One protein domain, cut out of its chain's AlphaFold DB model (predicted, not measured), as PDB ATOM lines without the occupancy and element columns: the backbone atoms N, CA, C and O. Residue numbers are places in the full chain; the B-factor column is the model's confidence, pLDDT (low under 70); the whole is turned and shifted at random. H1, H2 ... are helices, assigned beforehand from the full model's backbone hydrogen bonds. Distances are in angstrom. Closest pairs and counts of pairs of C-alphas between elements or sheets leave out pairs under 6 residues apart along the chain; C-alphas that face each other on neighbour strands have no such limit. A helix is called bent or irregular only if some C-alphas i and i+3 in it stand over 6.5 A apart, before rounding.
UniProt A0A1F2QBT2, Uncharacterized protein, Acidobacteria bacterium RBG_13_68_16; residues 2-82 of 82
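This is residues 2 to 82 of the 82 residues of an uncharacterized protein of Acidobacteria bacterium RBG_13_68_16 (UniProt A0A1F2QBT2). A long helical hairpin with one arm running far past the other: H1 bends shallowly near its middle, and H2 folds back beside its second arm, H1b, while the first arm, H1a, sticks out alone. The printed part has 81 residues, with two named helices, H1 then H2, and no named strand; the class is all helix. It is extended, with a radius of gyration of the C-alphas of 22.9 A, a rod spanning 79 by 20 by 7 A.

H1, residues 2 to 53, is one helix by its hydrogen bonds but bent: C-alphas 28 and 31 are 6.7 A apart. Its arms, H1a, residues 2 to 28, and H1b, residues 31 to 53, stand at a shallow tilt of 23 degrees. H2, residues 57 to 81, forms a helical hairpin with H1b, opposite ways at a shallow tilt of 12 degrees. They touch through residues 48 to 52 of H1b and 59 to 63 of H2 alone; the closest C-alphas, of Gly 48 and Leu 60, are 7.2 A apart. H1a and H2 are apart. Every O i to N i+4 pair is within hydrogen-bond range in H1a and H1b, and 20 of 21 in H2.

H1a begins at C-alpha 2 (160.603, 160.733, 174.316) and is 39.2 A long. H1b is 32.8 A long. H2, 36.0 A long, ends at C-alpha 81 (128.126, 166.598, 148.560).

The farthest C-alphas, of Leu 2 and Gly 55, are 79.3 A apart. The printed part has no cut, and the link from H1 to H2 is tight. Confidence is under 70 at residues 51 to 60, 62 to 63 and 78 to 82.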
ATOM      1  N   LEU A   2     161.783 161.401 173.737       74.44
ATOM      2  CA  LEU A   2     160.603 160.733 174.316       74.44
ATOM      3  C   LEU A   2     159.369 161.651 174.429       74.44
ATOM      4  O   LEU A   2     158.272 161.263 174.050       74.44
ATOM      5  N   THR A   3     159.578 162.898 174.864       75.50
ATOM      6  CA  THR A   3     158.533 163.922 175.035       75.50
ATOM      7  C   THR A   3     157.851 164.332 173.730       75.50
ATOM      8  O   THR A   3     156.643 164.539 173.709       75.50
ATOM      9  N   LEU A   4     158.602 164.408 172.627       74.94
ATOM     10  CA  LEU A   4     158.055 164.699 171.299       74.94
ATOM     11  C   LEU A   4     157.248 163.510 170.758       74.94
ATOM     12  O   LEU A   4     156.159 163.716 170.233       74.94
ATOM     13  N   MET A   5     157.726 162.272 170.949       76.00
ATOM     14  CA  MET A   5     156.968 161.071 170.567       76.00
ATOM     15  C   MET A   5     155.642 160.965 171.321       76.00
ATOM     16  O   MET A   5     154.611 160.723 170.699       76.00
ATOM     17  N   THR A   6     155.635 161.192 172.637       79.75
ATOM     18  CA  THR A   6     154.393 161.150 173.426       79.75
ATOM     19  C   THR A   6     153.390 162.206 172.974       79.75
ATOM     20  O   THR A   6     152.198 161.929 172.907       79.75
ATOM     21  N   LEU A   7     153.860 163.397 172.601       75.12
ATOM     22  CA  LEU A   7     152.994 164.495 172.176       75.12
ATOM     23  C   LEU A   7     152.338 164.203 170.816       75.12
ATOM     24  O   LEU A   7     151.142 164.430 170.645       75.12
ATOM     25  N   VAL A   8     153.086 163.606 169.883       78.00
ATOM     26  CA  VAL A   8     152.558 163.141 168.589       78.00
ATOM     27  C   VAL A   8     151.506 162.043 168.777       78.00
ATOM     28  O   VAL A   8     150.445 162.102 168.156       78.00
ATOM     29  N   VAL A   9     151.756 161.078 169.668       79.75
ATOM     30  CA  VAL A   9     150.793 160.008 169.977       79.75
ATOM     31  C   VAL A   9     149.504 160.583 170.569       79.75
ATOM     32  O   VAL A   9     148.418 160.202 170.143       79.75
ATOM     33  N   VAL A  10     149.598 161.546 171.490       79.56
ATOM     34  CA  VAL A  10     148.420 162.194 172.089       79.56
ATOM     35  C   VAL A  10     147.591 162.931 171.033       79.56
ATOM     36  O   VAL A  10     146.369 162.784 171.011       79.56
ATOM     37  N   ILE A  11     148.226 163.670 170.119       78.06
ATOM     38  CA  ILE A  11     147.520 164.376 169.036       78.06
ATOM     39  C   ILE A  11     146.812 163.383 168.103       78.06
ATOM     40  O   ILE A  11     145.647 163.589 167.766       78.06
ATOM     41  N   LEU A  12     147.478 162.287 167.727       80.94
ATOM     42  CA  LEU A  12     146.897 161.234 166.885       80.94
ATOM     43  C   LEU A  12     145.679 160.575 167.536       80.94
ATOM     44  O   LEU A  12     144.637 160.445 166.898       80.94
ATOM     45  N   VAL A  13     145.783 160.203 168.813       81.31
ATOM     46  CA  VAL A  13     144.686 159.566 169.559       81.31
ATOM     47  C   VAL A  13     143.504 160.523 169.709       81.31
ATOM     48  O   VAL A  13     142.358 160.135 169.483       81.31
ATOM     49  N   THR A  14     143.775 161.790 170.025       78.94
ATOM     50  CA  THR A  14     142.725 162.806 170.182       78.94
ATOM     51  C   THR A  14     142.041 163.096 168.844       78.94
ATOM     52  O   THR A  14     140.814 163.127 168.769       78.94
ATOM     53  N   GLY A  15     142.816 163.232 167.764       77.75
ATOM     54  CA  GLY A  15     142.284 163.419 166.414       77.75
ATOM     55  C   GLY A  15     141.429 162.237 165.951       77.75
ATOM     56  O   GLY A  15     140.359 162.437 165.375       77.75
ATOM     57  N   PHE A  16     141.843 161.008 166.271       80.19
ATOM     58  CA  PHE A  16     141.080 159.802 165.957       80.19
ATOM     59  C   PHE A  16     139.766 159.726 166.742       80.19
ATOM     60  O   PHE A  16     138.725 159.421 166.162       80.19
ATOM     61  N   ALA A  17     139.781 160.072 168.033       77.69
ATOM     62  CA  ALA A  17     138.579 160.120 168.863       77.69
ATOM     63  C   ALA A  17     137.553 161.141 168.337       77.69
ATOM     64  O   ALA A  17     136.364 160.836 168.253       77.69
ATOM     65  N   VAL A  18     138.011 162.325 167.914       82.19
ATOM     66  CA  VAL A  18     137.144 163.347 167.306       82.19
ATOM     67  C   VAL A  18     136.568 162.860 165.974       82.19
ATOM     68  O   VAL A  18     135.370 163.006 165.736       82.19
ATOM     69  N   ALA A  19     137.383 162.232 165.122       75.12
ATOM     70  CA  ALA A  19     136.914 161.672 163.855       75.12
ATOM     71  C   ALA A  19     135.855 160.575 164.066       75.12
ATOM     72  O   ALA A  19     134.830 160.574 163.384       75.12
ATOM     73  N   LEU A  20     136.060 159.691 165.048       80.44
ATOM     74  CA  LEU A  20     135.095 158.668 165.460       80.44
ATOM     75  C   LEU A  20     133.777 159.281 165.937       80.44
ATOM     76  O   LEU A  20     132.708 158.814 165.546       80.44
ATOM     77  N   LEU A  21     133.846 160.350 166.734       81.44
ATOM     78  CA  LEU A  21     132.667 161.062 167.219       81.44
ATOM     79  C   LEU A  21     131.855 161.657 166.057       81.44
ATOM     80  O   LEU A  21     130.636 161.502 166.001       81.44
ATOM     81  N   VAL A  22     132.532 162.289 165.092       80.81
ATOM     82  CA  VAL A  22     131.893 162.833 163.883       80.81
ATOM     83  C   VAL A  22     131.283 161.718 163.033       80.81
ATOM     84  O   VAL A  22     130.183 161.884 162.500       80.81
ATOM     85  N   LEU A  23     131.968 160.579 162.913       78.88
ATOM     86  CA  LEU A  23     131.475 159.422 162.171       78.88
ATOM     87  C   LEU A  23     130.200 158.857 162.811       78.88
ATOM     88  O   LEU A  23     129.211 158.645 162.110       78.88
ATOM     89  N   LEU A  24     130.192 158.692 164.137       79.38
ATOM     90  CA  LEU A  24     129.023 158.272 164.910       79.38
ATOM     91  C   LEU A  24     127.858 159.248 164.734       79.38
ATOM     92  O   LEU A  24     126.737 158.821 164.462       79.38
ATOM     93  N   LEU A  25     128.121 160.555 164.798       80.31
ATOM     94  CA  LEU A  25     127.096 161.579 164.593       80.31
ATOM     95  C   LEU A  25     126.472 161.484 163.191       80.31
ATOM     96  O   LEU A  25     125.250 161.519 163.045       80.31
ATOM     97  N   LYS A  26     127.298 161.314 162.148       73.62
ATOM     98  CA  LYS A  26     126.821 161.113 160.770       73.62
ATOM     99  C   LYS A  26     125.992 159.838 160.639       73.62
ATOM    100  O   LYS A  26     124.980 159.867 159.944       73.62
ATOM    101  N   LEU A  27     126.391 158.756 161.309       73.31
ATOM    102  CA  LEU A  27     125.674 157.481 161.288       73.31
ATOM    103  C   LEU A  27     124.287 157.601 161.933       73.31
ATOM    104  O   LEU A  27     123.307 157.122 161.371       73.31
ATOM    105  N   VAL A  28     124.192 158.305 163.065       74.50
ATOM    106  CA  VAL A  28     122.924 158.569 163.766       74.50
ATOM    107  C   VAL A  28     122.005 159.472 162.946       74.50
ATOM    108  O   VAL A  28     120.795 159.274 162.938       74.50
ATOM    109  N   LEU A  29     122.559 160.441 162.212       74.38
ATOM    110  CA  LEU A  29     121.793 161.352 161.353       74.38
ATOM    111  C   LEU A  29     121.413 160.740 159.991       74.38
ATOM    112  O   LEU A  29     120.514 161.247 159.315       74.38
ATOM    113  N   LEU A  30     122.075 159.658 159.574       73.88
ATOM    114  CA  LEU A  30     121.810 158.943 158.324       73.88
ATOM    115  C   LEU A  30     120.340 158.490 158.172       73.88
ATOM    116  O   LEU A  30     119.742 158.815 157.138       73.88
ATOM    117  N   PRO A  31     119.713 157.811 159.160       70.94
ATOM    118  CA  PRO A  31     118.314 157.394 159.060       70.94
ATOM    119  C   PRO A  31     117.356 158.584 158.946       70.94
ATOM    120  O   PRO A  31     116.407 158.523 158.167       70.94
ATOM    121  N   PHE A  32     117.633 159.704 159.625       72.31
ATOM    122  CA  PHE A  32     116.815 160.917 159.514       72.31
ATOM    123  C   PHE A  32     116.858 161.505 158.100       72.31
ATOM    124  O   PHE A  32     115.823 161.880 157.549       72.31
ATOM    125  N   ARG A  33     118.037 161.535 157.466       71.69
ATOM    126  CA  ARG A  33     118.190 162.014 156.080       71.69
ATOM    127  C   ARG A  33     117.469 161.125 155.065       71.69
ATOM    128  O   ARG A  33     116.970 161.632 154.060       71.69
ATOM    129  N   LEU A  34     117.436 159.815 155.301       72.75
ATOM    130  CA  LEU A  34     116.696 158.852 154.478       72.75
ATOM    131  C   LEU A  34     115.183 159.014 154.654       72.75
ATOM    132  O   LEU A  34     114.480 159.165 153.657       72.75
ATOM    133  N   ALA A  35     114.702 159.080 155.897       73.69
ATOM    134  CA  ALA A  35     113.289 159.285 156.203       73.69
ATOM    135  C   ALA A  35     112.755 160.580 155.573       73.69
ATOM    136  O   ALA A  35     111.726 160.564 154.907       73.69
ATOM    137  N   PHE A  36     113.496 161.688 155.681       74.25
ATOM    138  CA  PHE A  36     113.081 162.965 155.093       74.25
ATOM    139  C   PHE A  36     113.015 162.923 153.555       74.25
ATOM    140  O   PHE A  36     112.150 163.552 152.945       74.25
ATOM    141  N   GLY A  37     113.913 162.163 152.917       75.25
ATOM    142  CA  GLY A  37     113.873 161.920 151.473       75.25
ATOM    143  C   GLY A  37     112.635 161.125 151.057       75.25
ATOM    144  O   GLY A  37     111.941 161.522 150.125       75.25
ATOM    145  N   LEU A  38     112.318 160.054 151.789       74.00
ATOM    146  CA  LEU A  38     111.125 159.240 151.545       74.00
ATOM    147  C   LEU A  38     109.835 160.034 151.764       74.00
ATOM    148  O   LEU A  38     108.912 159.912 150.965       74.00
ATOM    149  N   VAL A  39     109.787 160.903 152.777       79.38
ATOM    150  CA  VAL A  39     108.643 161.796 153.018       79.38
ATOM    151  C   VAL A  39     108.418 162.736 151.832       79.38
ATOM    152  O   VAL A  39     107.285 162.875 151.380       79.38
ATOM    153  N   LYS A  40     109.472 163.334 151.262       76.69
ATOM    154  CA  LYS A  40     109.340 164.179 150.059       76.69
ATOM    155  C   LYS A  40     108.795 163.403 148.862       76.69
ATOM    156  O   LYS A  40     107.931 163.916 148.156       76.69
ATOM    157  N   VAL A  41     109.277 162.179 148.650       75.88
ATOM    158  CA  VAL A  41     108.783 161.307 147.575       75.88
ATOM    159  C   VAL A  41     107.319 160.950 147.813       75.88
ATOM    160  O   VAL A  41     106.519 161.076 146.894       75.88
ATOM    161  N   ALA A  42     106.944 160.584 149.039       76.75
ATOM    162  CA  ALA A  42     105.564 160.270 149.393       76.75
ATOM    163  C   ALA A  42     104.627 161.462 149.156       76.75
ATOM    164  O   ALA A  42     103.581 161.296 148.539       76.75
ATOM    165  N   ILE A  43     105.023 162.674 149.563       80.56
ATOM    166  CA  ILE A  43     104.248 163.897 149.308       80.56
ATOM    167  C   ILE A  43     104.105 164.139 147.801       80.56
ATOM    168  O   ILE A  43     103.000 164.383 147.330       80.56
ATOM    169  N   ALA A  44     105.191 164.030 147.033       77.12
ATOM    170  CA  ALA A  44     105.150 164.195 145.581       77.12
ATOM    171  C   ALA A  44     104.211 163.180 144.905       77.12
ATOM    172  O   ALA A  44     103.478 163.532 143.982       77.12
ATOM    173  N   LEU A  45     104.196 161.941 145.398       76.25
ATOM    174  CA  LEU A  45     103.342 160.867 144.898       76.25
ATOM    175  C   LEU A  45     101.869 161.125 145.245       76.25
ATOM    176  O   LEU A  45     101.019 161.046 144.364       76.25
ATOM    177  N   VAL A  46     101.566 161.517 146.487       80.19
ATOM    178  CA  VAL A  46     100.203 161.871 146.923       80.19
ATOM    179  C   VAL A  46      99.667 163.074 146.146       80.19
ATOM    180  O   VAL A  46      98.533 163.041 145.677       80.19
ATOM    181  N   VAL A  47     100.480 164.115 145.950       77.38
ATOM    182  CA  VAL A  47     100.098 165.299 145.163       77.38
ATOM    183  C   VAL A  47      99.899 164.937 143.690       77.38
ATOM    184  O   VAL A  47      98.902 165.338 143.096       77.38
ATOM    185  N   GLY A  48     100.792 164.135 143.101       71.88
ATOM    186  CA  GLY A  48     100.662 163.673 141.717       71.88
ATOM    187  C   GLY A  48      99.404 162.830 141.485       71.88
ATOM    188  O   GLY A  48      98.697 163.033 140.501       71.88
ATOM    189  N   VAL A  49      99.076 161.934 142.420       71.69
ATOM    190  CA  VAL A  49      97.845 161.127 142.375       71.69
ATOM    191  C   VAL A  49      96.598 161.978 142.632       71.69
ATOM    192  O   VAL A  49      95.579 161.789 141.973       71.69
ATOM    193  N   GLY A  50      96.672 162.970 143.519       75.62
ATOM    194  CA  GLY A  50      95.593 163.943 143.706       75.62
ATOM    195  C   GLY A  50      95.285 164.725 142.424       75.62
ATOM    196  O   GLY A  50      94.121 164.901 142.069       75.62
ATOM    197  N   LEU A  51      96.319 165.130 141.680       69.38
ATOM    198  CA  LEU A  51      96.172 165.818 140.392       69.38
ATOM    199  C   LEU A  51      95.613 164.906 139.286       69.38
ATOM    200  O   LEU A  51      94.842 165.379 138.450       69.38
ATOM    201  N   LEU A  52      95.949 163.610 139.307       63.03
ATOM    202  CA  LEU A  52      95.339 162.585 138.444       63.03
ATOM    203  C   LEU A  52      93.825 162.497 138.653       63.03
ATOM    204  O   LEU A  52      93.074 162.504 137.682       63.03
ATOM    205  N   LEU A  53      93.379 162.446 139.912       67.00
ATOM    206  CA  LEU A  53      91.957 162.359 140.259       67.00
ATOM    207  C   LEU A  53      91.183 163.640 139.925       67.00
ATOM    208  O   LEU A  53      90.015 163.569 139.556       67.00
ATOM    209  N   LEU A  54      91.841 164.801 139.996       68.25
ATOM    210  CA  LEU A  54      91.282 166.087 139.565       68.25
ATOM    211  C   LEU A  54      91.177 166.226 138.035       68.25
ATOM    212  O   LEU A  54      90.698 167.249 137.549       68.25
ATOM    213  N   GLY A  55      91.598 165.214 137.268       67.88
ATOM    214  CA  GLY A  55      91.378 165.156 135.827       67.88
ATOM    215  C   GLY A  55      92.150 166.217 135.047       67.88
ATOM    216  O   GLY A  55      91.676 166.631 133.998       67.88
ATOM    217  N   LEU A  56      93.310 166.661 135.550       67.12
ATOM    218  CA  LEU A  56      94.210 167.629 134.908       67.12
ATOM    219  C   LEU A  56      95.348 166.883 134.182       67.12
ATOM    220  O   LEU A  56      96.466 166.796 134.699       67.12
ATOM    221  N   PRO A  57      95.121 166.338 132.970       64.38
ATOM    222  CA  PRO A  57      96.047 165.407 132.326       64.38
ATOM    223  C   PRO A  57      97.302 166.149 131.848       64.38
ATOM    224  O   PRO A  57      98.409 165.617 131.891       64.38
ATOM    225  N   LEU A  58      97.142 167.425 131.476       64.81
ATOM    226  CA  LEU A  58      98.225 168.332 131.098       64.81
ATOM    227  C   LEU A  58      99.225 168.572 132.236       64.81
ATOM    228  O   LEU A  58     100.420 168.702 131.974       64.81
ATOM    229  N   LEU A  59      98.769 168.596 133.495       62.31
ATOM    230  CA  LEU A  59      99.667 168.798 134.633       62.31
ATOM    231  C   LEU A  59     100.556 167.580 134.877       62.31
ATOM    232  O   LEU A  59     101.671 167.758 135.341       62.31
ATOM    233  N   LEU A  60     100.130 166.369 134.518       63.25
ATOM    234  CA  LEU A  60     100.951 165.159 134.658       63.25
ATOM    235  C   LEU A  60     102.034 165.054 133.605       63.25
ATOM    236  O   LEU A  60     103.157 164.678 133.929       63.25
ATOM    237  N   VAL A  61     101.715 165.428 132.364       70.38
ATOM    238  CA  VAL A  61     102.694 165.471 131.272       70.38
ATOM    239  C   VAL A  61     103.839 166.427 131.612       70.38
ATOM    240  O   VAL A  61     104.979 166.153 131.257       70.38
ATOM    241  N   LEU A  62     103.562 167.504 132.355       66.69
ATOM    242  CA  LEU A  62     104.582 168.428 132.860       66.69
ATOM    243  C   LEU A  62     105.183 167.995 134.209       66.69
ATOM    244  O   LEU A  62     106.382 168.164 134.426       66.69
ATOM    245  N   ALA A  63     104.397 167.406 135.112       68.56
ATOM    246  CA  ALA A  63     104.865 166.998 136.436       68.56
ATOM    247  C   ALA A  63     105.800 165.787 136.385       68.56
ATOM    248  O   ALA A  63     106.765 165.754 137.141       68.56
ATOM    249  N   LEU A  64     105.571 164.813 135.497       70.88
ATOM    250  CA  LEU A  64     106.459 163.656 135.340       70.88
ATOM    251  C   LEU A  64     107.909 164.065 135.016       70.88
ATOM    252  O   LEU A  64     108.808 163.668 135.756       70.88
ATOM    253  N   PRO A  65     108.179 164.872 133.968       75.75
ATOM    254  CA  PRO A  65     109.538 165.302 133.659       75.75
ATOM    255  C   PRO A  65     110.128 166.194 134.755       75.75
ATOM    256  O   PRO A  65     111.314 166.069 135.049       75.75
ATOM    257  N   LEU A  66     109.321 167.025 135.425       76.88
ATOM    258  CA  LEU A  66     109.768 167.804 136.587       76.88
ATOM    259  C   LEU A  66     110.155 166.916 137.781       76.88
ATOM    260  O   LEU A  66     111.148 167.194 138.449       76.88
ATOM    261  N   LEU A  67     109.428 165.824 138.032       73.31
ATOM    262  CA  LEU A  67     109.763 164.844 139.068       73.31
ATOM    263  C   LEU A  67     111.043 164.082 138.720       73.31
ATOM    264  O   LEU A  67     111.916 163.940 139.574       73.31
ATOM    265  N   VAL A  68     111.189 163.643 137.467       78.94
ATOM    266  CA  VAL A  68     112.405 162.972 136.980       78.94
ATOM    267  C   VAL A  68     113.617 163.901 137.093       78.94
ATOM    268  O   VAL A  68     114.649 163.492 137.623       78.94
ATOM    269  N   LEU A  69     113.481 165.169 136.690       79.50
ATOM    270  CA  LEU A  69     114.519 166.190 136.859       79.50
ATOM    271  C   LEU A  69     114.823 166.465 138.333       79.50
ATOM    272  O   LEU A  69     115.988 166.583 138.693       79.50
ATOM    273  N   GLY A  70     113.809 166.525 139.197       77.88
ATOM    274  CA  GLY A  70     113.991 166.714 140.636       77.88
ATOM    275  C   GLY A  70     114.752 165.561 141.294       77.88
ATOM    276  O   GLY A  70     115.641 165.794 142.114       77.88
ATOM    277  N   VAL A  71     114.458 164.317 140.903       77.25
ATOM    278  CA  VAL A  71     115.162 163.118 141.387       77.25
ATOM    279  C   VAL A  71     116.599 163.076 140.862       77.25
ATOM    280  O   VAL A  71     117.518 162.824 141.641       77.25
ATOM    281  N   LEU A  72     116.817 163.380 139.579       77.06
ATOM    282  CA  LEU A  72     118.156 163.479 138.986       77.06
ATOM    283  C   LEU A  72     118.990 164.582 139.642       77.06
ATOM    284  O   LEU A  72     120.128 164.334 140.035       77.06
ATOM    285  N   ALA A  73     118.417 165.772 139.824       79.50
ATOM    286  CA  ALA A  73     119.074 166.888 140.492       79.50
ATOM    287  C   ALA A  73     119.428 166.535 141.941       79.50
ATOM    288  O   ALA A  73     120.540 166.803 142.387       79.50
ATOM    289  N   TRP A  74     118.532 165.864 142.670       75.81
ATOM    290  CA  TRP A  74     118.816 165.383 144.023       75.81
ATOM    291  C   TRP A  74     119.932 164.328 144.054       75.81
ATOM    292  O   TRP A  74     120.798 164.372 144.931       75.81
ATOM    293  N   GLY A  75     119.940 163.405 143.088       75.06
ATOM    294  CA  GLY A  75     121.013 162.428 142.901       75.06
ATOM    295  C   GLY A  75     122.364 163.094 142.638       75.06
ATOM    296  O   GLY A  75     123.352 162.742 143.279       75.06
ATOM    297  N   MET A  76     122.398 164.114 141.775       76.06
ATOM    298  CA  MET A  76     123.609 164.888 141.491       76.06
ATOM    299  C   MET A  76     124.082 165.704 142.693       76.06
ATOM    300  O   MET A  76     125.263 165.682 143.015       76.06
ATOM    301  N   VAL A  77     123.176 166.362 143.419       75.06
ATOM    302  CA  VAL A  77     123.519 167.094 144.648       75.06
ATOM    303  C   VAL A  77     124.117 166.155 145.695       75.06
ATOM    304  O   VAL A  77     125.097 166.510 146.344       75.06
ATOM    305  N   ARG A  78     123.577 164.939 145.843       69.88
ATOM    306  CA  ARG A  78     124.167 163.929 146.731       69.88
ATOM    307  C   ARG A  78     125.541 163.458 146.266       69.88
ATOM    308  O   ARG A  78     126.378 163.245 147.126       69.88
ATOM    309  N   LEU A  79     125.768 163.308 144.963       67.81
ATOM    310  CA  LEU A  79     127.079 162.947 144.411       67.81
ATOM    311  C   LEU A  79     128.124 164.053 144.600       67.81
ATOM    312  O   LEU A  79     129.283 163.746 144.825       67.81
ATOM    313  N   VAL A  80     127.720 165.323 144.526       67.31
ATOM    314  CA  VAL A  80     128.618 166.475 144.729       67.31
ATOM    315  C   VAL A  80     128.927 166.713 146.213       67.31
ATOM    316  O   VAL A  80     130.001 167.203 146.545       67.31
ATOM    317  N   LEU A  81     127.986 166.402 147.109       63.31
ATOM    318  CA  LEU A  81     128.126 166.598 148.560       63.31
ATOM    319  C   LEU A  81     128.652 165.364 149.322       63.31
ATOM    320  O   LEU A  81     128.807 165.455 150.545       63.31
ATOM    321  N   ALA A  82     128.845 164.224 148.651       51.88
ATOM    322  CA  ALA A  82     129.422 162.997 149.212       51.88
ATOM    323  C   ALA A  82     130.946 162.990 149.054       51.88
ATOM    324  O   ALA A  82     131.606 162.568 150.030       51.88
TER     325      ALA A  82